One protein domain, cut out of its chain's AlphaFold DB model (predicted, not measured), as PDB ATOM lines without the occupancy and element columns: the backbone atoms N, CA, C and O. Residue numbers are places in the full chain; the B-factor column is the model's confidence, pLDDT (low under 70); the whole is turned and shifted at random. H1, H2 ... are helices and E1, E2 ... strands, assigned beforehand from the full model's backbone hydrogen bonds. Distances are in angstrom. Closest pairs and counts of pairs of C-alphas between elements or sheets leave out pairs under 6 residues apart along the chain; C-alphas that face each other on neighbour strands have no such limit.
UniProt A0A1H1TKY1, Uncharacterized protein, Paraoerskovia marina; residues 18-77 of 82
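This is residues 18 to 77 of the 82 residues of an uncharacterized protein of Paraoerskovia marina (UniProt A0A1H1TKY1). One long helix, H1, has a two-stranded hairpin, E1 and E2, packed on residues 43 to 51 near its last end, while its residues 18 to 42 stick out as a bare arm that makes the length. The 60 printed residues hold H1, E1 and E2 in that order, class mixed, with sheet order E1 - E2, antiparallel. The whole is extended, with a radius of gyration of the C-alphas of 17.3 A and spans of 56 by 25 by 15 A.

H1, residues 18 to 51, begins at C-alpha 18 (17.474, 23.536, 8.239) and measures 49.2 A. E1 is residues 59 to 65, 18.7 A. E2 is residues 70 to 76, 19.1 A, ending at C-alpha 76 (-5.168, 44.025, -32.403).

In H1 every O i to N i+4 pair is within hydrogen-bond range. Its closest C-alphas to E1 are Thr 47 and Ala 62, 5.0 A; to E2, Cys 50 and Cys 73, 5.5 A. The hairpin E1 and E2 is antiparallel at 150 degrees, with N 63 and O 72 at 2.9 A.

The printed part has no cut and no long link. Residues 18 to 42 stand free. Residue 77 is under pLDDT 70.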
ATOM      1  N   ALA A  18      18.597  22.614   8.376       87.00
ATOM      2  CA  ALA A  18      17.474  23.536   8.239       87.00
ATOM      3  C   ALA A  18      17.918  24.904   7.697       87.00
ATOM      4  O   ALA A  18      17.313  25.410   6.755       87.00
ATOM      5  N   LEU A  19      19.013  25.463   8.226       89.62
ATOM      6  CA  LEU A  19      19.571  26.728   7.746       89.62
ATOM      7  C   LEU A  19      20.051  26.615   6.294       89.62
ATOM      8  O   LEU A  19      19.758  27.492   5.488       89.62
ATOM      9  N   ARG A  20      20.722  25.514   5.929       89.50
ATOM     10  CA  ARG A  20      21.142  25.271   4.538       89.50
ATOM     11  C   ARG A  20      19.947  25.260   3.592       89.50
ATOM     12  O   ARG A  20      19.974  25.953   2.583       89.50
ATOM     13  N   ARG A  21      18.881  24.531   3.945       93.75
ATOM     14  CA  ARG A  21      17.638  24.499   3.157       93.75
ATOM     15  C   ARG A  21      17.015  25.884   3.030       93.75
ATOM     16  O   ARG A  21      16.645  26.261   1.927       93.75
ATOM     17  N   ALA A  22      16.935  26.638   4.125       96.25
ATOM     18  CA  ALA A  22      16.375  27.986   4.108       96.25
ATOM     19  C   ALA A  22      17.156  28.907   3.159       96.25
ATOM     20  O   ALA A  22      16.554  29.580   2.330       96.25
ATOM     21  N   VAL A  23      18.491  28.872   3.217       95.88
ATOM     22  CA  VAL A  23      19.360  29.647   2.318       95.88
ATOM     23  C   VAL A  23      19.194  29.205   0.865       95.88
ATOM     24  O   VAL A  23      19.102  30.054  -0.015       95.88
ATOM     25  N   THR A  24      19.106  27.901   0.593       97.31
ATOM     26  CA  THR A  24      18.864  27.397  -0.766       97.31
ATOM     27  C   THR A  24      17.516  27.864  -1.305       97.31
ATOM     28  O   THR A  24      17.459  28.368  -2.421       97.31
ATOM     29  N   VAL A  25      16.442  27.740  -0.521       97.88
ATOM     30  CA  VAL A  25      15.102  28.196  -0.921       97.88
ATOM     31  C   VAL A  25      15.105  29.701  -1.170       97.88
ATOM     32  O   VAL A  25      14.614  30.142  -2.204       97.88
ATOM     33  N   LEU A  26      15.713  30.482  -0.276       98.12
ATOM     34  CA  LEU A  26      15.840  31.926  -0.446       98.12
ATOM     35  C   LEU A  26      16.616  32.273  -1.722       98.12
ATOM     36  O   LEU A  26      16.183  33.134  -2.480       98.12
ATOM     37  N   GLY A  27      17.725  31.577  -1.981       98.25
ATOM     38  CA  GLY A  27      18.516  31.737  -3.198       98.25
ATOM     39  C   GLY A  27      17.691  31.461  -4.453       98.25
ATOM     40  O   GLY A  27      17.663  32.292  -5.353       98.25
ATOM     41  N   VAL A  28      16.952  30.349  -4.483       98.50
ATOM     42  CA  VAL A  28      16.070  29.990  -5.607       98.50
ATOM     43  C   VAL A  28      14.986  31.044  -5.821       98.50
ATOM     44  O   VAL A  28      14.776  31.471  -6.952       98.50
ATOM     45  N   LEU A  29      14.325  31.499  -4.754       98.31
ATOM     46  CA  LEU A  29      13.292  32.533  -4.843       98.31
ATOM     47  C   LEU A  29      13.866  33.855  -5.353       98.31
ATOM     48  O   LEU A  29      13.283  34.479  -6.235       98.31
ATOM     49  N   PHE A  30      15.028  34.264  -4.848       97.94
ATOM     50  CA  PHE A  30      15.694  35.483  -5.289       97.94
ATOM     51  C   PHE A  30      16.090  35.410  -6.768       97.94
ATOM     52  O   PHE A  30      15.812  36.332  -7.533       97.94
ATOM     53  N   THR A  31      16.663  34.285  -7.205       97.88
ATOM     54  CA  THR A  31      16.972  34.049  -8.619       97.88
ATOM     55  C   THR A  31      15.710  34.042  -9.481       97.88
ATOM     56  O   THR A  31      15.721  34.629 -10.559       97.88
ATOM     57  N   ALA A  32      14.616  33.437  -9.011       97.31
ATOM     58  CA  ALA A  32      13.343  33.426  -9.727       97.31
ATOM     59  C   ALA A  32      12.780  34.842  -9.910       97.31
ATOM     60  O   ALA A  32      12.371  35.192 -11.014       97.31
ATOM     61  N   VAL A  33      12.820  35.678  -8.867       97.81
ATOM     62  CA  VAL A  33      12.394  37.084  -8.945       97.81
ATOM     63  C   VAL A  33      13.237  37.853  -9.960       97.81
ATOM     64  O   VAL A  33      12.677  38.528 -10.818       97.81
ATOM     65  N   ILE A  34      14.565  37.706  -9.926       97.06
ATOM     66  CA  ILE A  34      15.453  38.356 -10.902       97.06
ATOM     67  C   ILE A  34      15.130  37.901 -12.329       97.06
ATOM     68  O   ILE A  34      15.029  38.733 -13.231       97.06
ATOM     69  N   ALA A  35      14.950  36.595 -12.540       96.31
ATOM     70  CA  ALA A  35      14.616  36.043 -13.849       96.31
ATOM     71  C   ALA A  35      13.281  36.600 -14.368       96.31
ATOM     72  O   ALA A  35      13.207  37.048 -15.509       96.31
ATOM     73  N   LEU A  36      12.255  36.653 -13.514       96.12
ATOM     74  CA  LEU A  36      10.958  37.251 -13.835       96.12
ATOM     75  C   LEU A  36      11.093  38.728 -14.214       96.12
ATOM     76  O   LEU A  36      10.596  39.137 -15.260       96.12
ATOM     77  N   SER A  37      11.808  39.527 -13.417       93.62
ATOM     78  CA  SER A  37      12.035  40.945 -13.720       93.62
ATOM     79  C   SER A  37      12.749  41.149 -15.057       93.62
ATOM     80  O   SER A  37      12.416  42.072 -15.805       93.62
ATOM     81  N   TYR A  38      13.708  40.279 -15.381       93.25
ATOM     82  CA  TYR A  38      14.404  40.311 -16.661       93.25
ATOM     83  C   TYR A  38      13.464  40.002 -17.830       93.25
ATOM     84  O   TYR A  38      13.482  40.729 -18.822       93.25
ATOM     85  N   VAL A  39      12.621  38.971 -17.699       90.50
ATOM     86  CA  VAL A  39      11.633  38.586 -18.720       90.50
ATOM     87  C   VAL A  39      10.631  39.713 -18.964       90.50
ATOM     88  O   VAL A  39      10.432  40.095 -20.113       90.50
ATOM     89  N   VAL A  40      10.077  40.312 -17.906       90.62
ATOM     90  CA  VAL A  40       9.158  41.460 -18.027       90.62
ATOM     91  C   VAL A  40       9.841  42.626 -18.747       90.62
ATOM     92  O   VAL A  40       9.316  43.161 -19.717       90.62
ATOM     93  N   SER A  41      11.071  42.960 -18.353       90.75
ATOM     94  CA  SER A  41      11.832  44.045 -18.986       90.75
ATOM     95  C   SER A  41      12.218  43.751 -20.441       90.75
ATOM     96  O   SER A  41      12.472  44.674 -21.218       90.75
ATOM     97  N   ALA A  42      12.377  42.481 -20.816       87.06
ATOM     98  CA  ALA A  42      12.626  42.076 -22.197       87.06
ATOM     99  C   ALA A  42      11.353  42.216 -23.040       87.06
ATOM    100  O   ALA A  42      11.412  42.789 -24.127       87.06
ATOM    101  N   GLN A  43      10.213  41.793 -22.492       88.50
ATOM    102  CA  GLN A  43       8.908  41.920 -23.126       88.50
ATOM    103  C   GLN A  43       8.546  43.388 -23.380       88.50
ATOM    104  O   GLN A  43       8.212  43.743 -24.505       88.50
ATOM    105  N   ASP A  44       8.728  44.269 -22.392       88.94
ATOM    106  CA  ASP A  44       8.476  45.709 -22.553       88.94
ATOM    107  C   ASP A  44       9.324  46.330 -23.667       88.94
ATOM    108  O   ASP A  44       8.863  47.189 -24.423       88.94
ATOM    109  N   ARG A  45      10.587  45.904 -23.782       89.62
ATOM    110  CA  ARG A  45      11.482  46.357 -24.855       89.62
ATOM    111  C   ARG A  45      11.001  45.877 -26.221       89.62
ATOM    112  O   ARG A  45      11.020  46.670 -27.159       89.62
ATOM    113  N   ALA A  46      10.554  44.628 -26.321       88.31
ATOM    114  CA  ALA A  46      10.011  44.071 -27.554       88.31
ATOM    115  C   ALA A  46       8.716  44.783 -27.977       88.31
ATOM    116  O   ALA A  46       8.611  45.231 -29.115       88.31
ATOM    117  N   THR A  47       7.781  44.995 -27.048       89.19
ATOM    118  CA  THR A  47       6.530  45.715 -27.320       89.19
ATOM    119  C   THR A  47       6.789  47.153 -27.761       89.19
ATOM    120  O   THR A  47       6.202  47.611 -28.738       89.19
ATOM    121  N   ARG A  48       7.716  47.868 -27.108       89.12
ATOM    122  CA  ARG A  48       8.103  49.226 -27.531       89.12
ATOM    123  C   ARG A  48       8.717  49.259 -28.925       89.12
ATOM    124  O   ARG A  48       8.477  50.219 -29.645       89.12
ATOM    125  N   ALA A  49       9.495  48.244 -29.299       88.44
ATOM    126  CA  ALA A  49      10.029  48.135 -30.652       88.44
ATOM    127  C   ALA A  49       8.899  47.930 -31.674       88.44
ATOM    128  O   ALA A  49       8.855  48.639 -32.671       88.44
ATOM    129  N   CYS A  50       7.939  47.046 -31.381       88.69
ATOM    130  CA  CYS A  50       6.764  46.820 -32.228       88.69
ATOM    131  C   CYS A  50       5.850  48.049 -32.349       88.69
ATOM    132  O   CYS A  50       5.218  48.247 -33.386       88.69
ATOM    133  N   ALA A  51       5.781  48.876 -31.303       89.06
ATOM    134  CA  ALA A  51       4.940  50.066 -31.265       89.06
ATOM    135  C   ALA A  51       5.413  51.190 -32.202       89.06
ATOM    136  O   ALA A  51       4.623  52.077 -32.515       89.06
ATOM    137  N   ILE A  52       6.671  51.164 -32.662       89.19
ATOM    138  CA  ILE A  52       7.213  52.162 -33.603       89.19
ATOM    139  C   ILE A  52       6.447  52.134 -34.929       89.19
ATOM    140  O   ILE A  52       6.157  53.189 -35.489       89.19
ATOM    141  N   ASP A  53       6.082  50.936 -35.386       85.94
ATOM    142  CA  ASP A  53       5.393  50.707 -36.659       85.94
ATOM    143  C   ASP A  53       3.882  50.467 -36.478       85.94
ATOM    144  O   ASP A  53       3.175  50.133 -37.432       85.94
ATOM    145  N   ALA A  54       3.369  50.616 -35.252       83.81
ATOM    146  CA  ALA A  54       1.981  50.312 -34.947       83.81
ATOM    147  C   ALA A  54       1.016  51.350 -35.553       83.81
ATOM    148  O   ALA A  54       1.245  52.560 -35.444       83.81
ATOM    149  N   PRO A  55      -0.107  50.906 -36.142       81.94
ATOM    150  CA  PRO A  55      -1.166  51.811 -36.566       81.94
ATOM    151  C   PRO A  55      -1.799  52.534 -35.365       81.94
ATOM    152  O   PRO A  55      -1.881  52.001 -34.258       81.94
ATOM    153  N   ALA A  56      -2.257  53.772 -35.584       82.38
ATOM    154  CA  ALA A  56      -2.788  54.616 -34.516       82.38
ATOM    155  C   ALA A  56      -4.000  53.967 -33.826       82.38
ATOM    156  O   ALA A  56      -4.983  53.629 -34.480       82.38
ATOM    157  N   GLY A  57      -3.922  53.830 -32.501       81.56
ATOM    158  CA  GLY A  57      -4.985  53.245 -31.680       81.56
ATOM    159  C   GLY A  57      -4.993  51.715 -31.613       81.56
ATOM    160  O   GLY A  57      -5.865  51.175 -30.946       81.56
ATOM    161  N   ALA A  58      -4.051  51.020 -32.260       84.06
ATOM    162  CA  ALA A  58      -3.947  49.568 -32.144       84.06
ATOM    163  C   ALA A  58      -3.295  49.149 -30.820       84.06
ATOM    164  O   ALA A  58      -2.319  49.759 -30.372       84.06
ATOM    165  N   GLU A  59      -3.810  48.076 -30.224       86.12
ATOM    166  CA  GLU A  59      -3.138  47.408 -29.116       86.12
ATOM    167  C   GLU A  59      -1.955  46.607 -29.668       86.12
ATOM    168  O   GLU A  59      -2.074  45.895 -30.668       86.12
ATOM    169  N   VAL A  60      -0.785  46.768 -29.046       88.19
ATOM    170  CA  VAL A  60       0.468  46.164 -29.510       88.19
ATOM    171  C   VAL A  60       0.886  45.078 -28.538       88.19
ATOM    172  O   VAL A  60       1.145  45.357 -27.365       88.19
ATOM    173  N   SER A  61       1.051  43.860 -29.039       86.69
ATOM    174  CA  SER A  61       1.659  42.762 -28.295       86.69
ATOM    175  C   SER A  61       2.852  42.177 -29.057       86.69
ATOM    176  O   SER A  61       2.935  42.229 -30.285       86.69
ATOM    177  N   ALA A  62       3.840  41.691 -28.304       89.19
ATOM    178  CA  ALA A  62       5.076  41.128 -28.842       89.19
ATOM    179  C   ALA A  62       5.180  39.650 -28.455       89.19
ATOM    180  O   ALA A  62       5.646  39.313 -27.366       89.19
ATOM    181  N   GLU A  63       4.754  38.743 -29.324       89.06
ATOM    182  CA  GLU A  63       4.775  37.311 -29.025       89.06
ATOM    183  C   GLU A  63       6.133  36.699 -29.338       89.06
ATOM    184  O   GLU A  63       6.722  36.942 -30.389       89.06
ATOM    185  N   TRP A  64       6.653  35.888 -28.421       88.75
ATOM    186  CA  TRP A  64       7.900  35.185 -28.673       88.75
ATOM    187  C   TRP A  64       7.698  34.108 -29.743       88.75
ATOM    188  O   TRP A  64       6.853  33.225 -29.600       88.75
ATOM    189  N   GLN A  65       8.530  34.146 -30.781       89.56
ATOM    190  CA  GLN A  65       8.575  33.136 -31.830       89.56
ATOM    191  C   GLN A  65       9.951  32.475 -31.867       89.56
ATOM    192  O   GLN A  65      10.998  33.127 -31.840       89.56
ATOM    193  N   TRP A  66       9.951  31.146 -31.957       89.06
ATOM    194  CA  TRP A  66      11.186  30.370 -32.034       89.06
ATOM    195  C   TRP A  66      11.804  30.385 -33.444       89.06
ATOM    196  O   TRP A  66      13.007  30.162 -33.577       89.06
ATOM    197  N   TRP A  67      11.008  30.667 -34.488       86.75
ATOM    198  CA  TRP A  67      11.468  30.729 -35.879       86.75
ATOM    199  C   TRP A  67      10.743  31.794 -36.728       86.75
ATOM    200  O   TRP A  67       9.525  31.706 -36.870       86.75
ATOM    201  N   PRO A  68      11.471  32.733 -37.372       82.00
ATOM    202  CA  PRO A  68      12.838  33.135 -37.030       82.00
ATOM    203  C   PRO A  68      12.901  33.588 -35.560       82.00
ATOM    204  O   PRO A  68      11.924  34.153 -35.072       82.00
ATOM    205  N   PRO A  69      13.997  33.324 -34.828       84.69
ATOM    206  CA  PRO A  69      14.061  33.634 -33.404       84.69
ATOM    207  C   PRO A  69      13.896  35.140 -33.180       84.69
ATOM    208  O   PRO A  69      14.667  35.939 -33.710       84.69
ATOM    209  N   GLY A  70      12.883  35.525 -32.405       86.81
ATOM    210  CA  GLY A  70      12.557  36.929 -32.174       86.81
ATOM    211  C   GLY A  70      11.174  37.126 -31.563       86.81
ATOM    212  O   GLY A  70      10.603  36.201 -30.986       86.81
ATOM    213  N   HIS A  71      10.646  38.342 -31.700       86.12
ATOM    214  CA  HIS A  71       9.275  38.672 -31.323       86.12
ATOM    215  C   HIS A  71       8.454  38.999 -32.574       86.12
ATOM    216  O   HIS A  71       8.882  39.812 -33.393       86.12
ATOM    217  N   ALA A  72       7.296  38.359 -32.710       88.88
ATOM    218  CA  ALA A  72       6.273  38.715 -33.678       88.88
ATOM    219  C   ALA A  72       5.488  39.912 -33.135       88.88
ATOM    220  O   ALA A  72       5.019  39.869 -31.997       88.88
ATOM    221  N   CYS A  73       5.331  40.964 -33.934       88.31
ATOM    222  CA  CYS A  73       4.453  42.072 -33.579       88.31
ATOM    223  C   CYS A  73       3.022  41.715 -33.980       88.31
ATOM    224  O   CYS A  73       2.740  41.520 -35.164       88.31
ATOM    225  N   VAL A  74       2.136  41.619 -32.995       87.06
ATOM    226  CA  VAL A  74       0.704  41.407 -33.200       87.06
ATOM    227  C   VAL A  74      -0.004  42.716 -32.870       87.06
ATOM    228  O   VAL A  74       0.274  43.352 -31.849       87.06
ATOM    229  N   TYR A  75      -0.875  43.141 -33.780       86.38
ATOM    230  CA  TYR A  75      -1.620  44.388 -33.681       86.38
ATOM    231  C   TYR A  75      -3.103  44.057 -33.665       86.38
ATOM    232  O   TYR A  75      -3.668  43.720 -34.707       86.38
ATOM    233  N   ASP A  76      -3.725  44.167 -32.499       83.38
ATOM    234  CA  ASP A  76      -5.168  44.025 -32.403       83.38
ATOM    235  C   ASP A  76      -5.795  45.376 -32.736       83.38
ATOM    236  O   ASP A  76      -5.548  46.401 -32.092       83.38
ATOM    237  N   GLN A  77      -6.577  45.392 -33.812       66.38
ATOM    238  CA  GLN A  77      -7.439  46.520 -34.111       66.38
ATOM    239  C   GLN A  77      -8.789  46.227 -33.484       66.38
ATOM    240  O   GLN A  77      -9.506  45.334 -33.939       66.38
TER     241      GLN A  77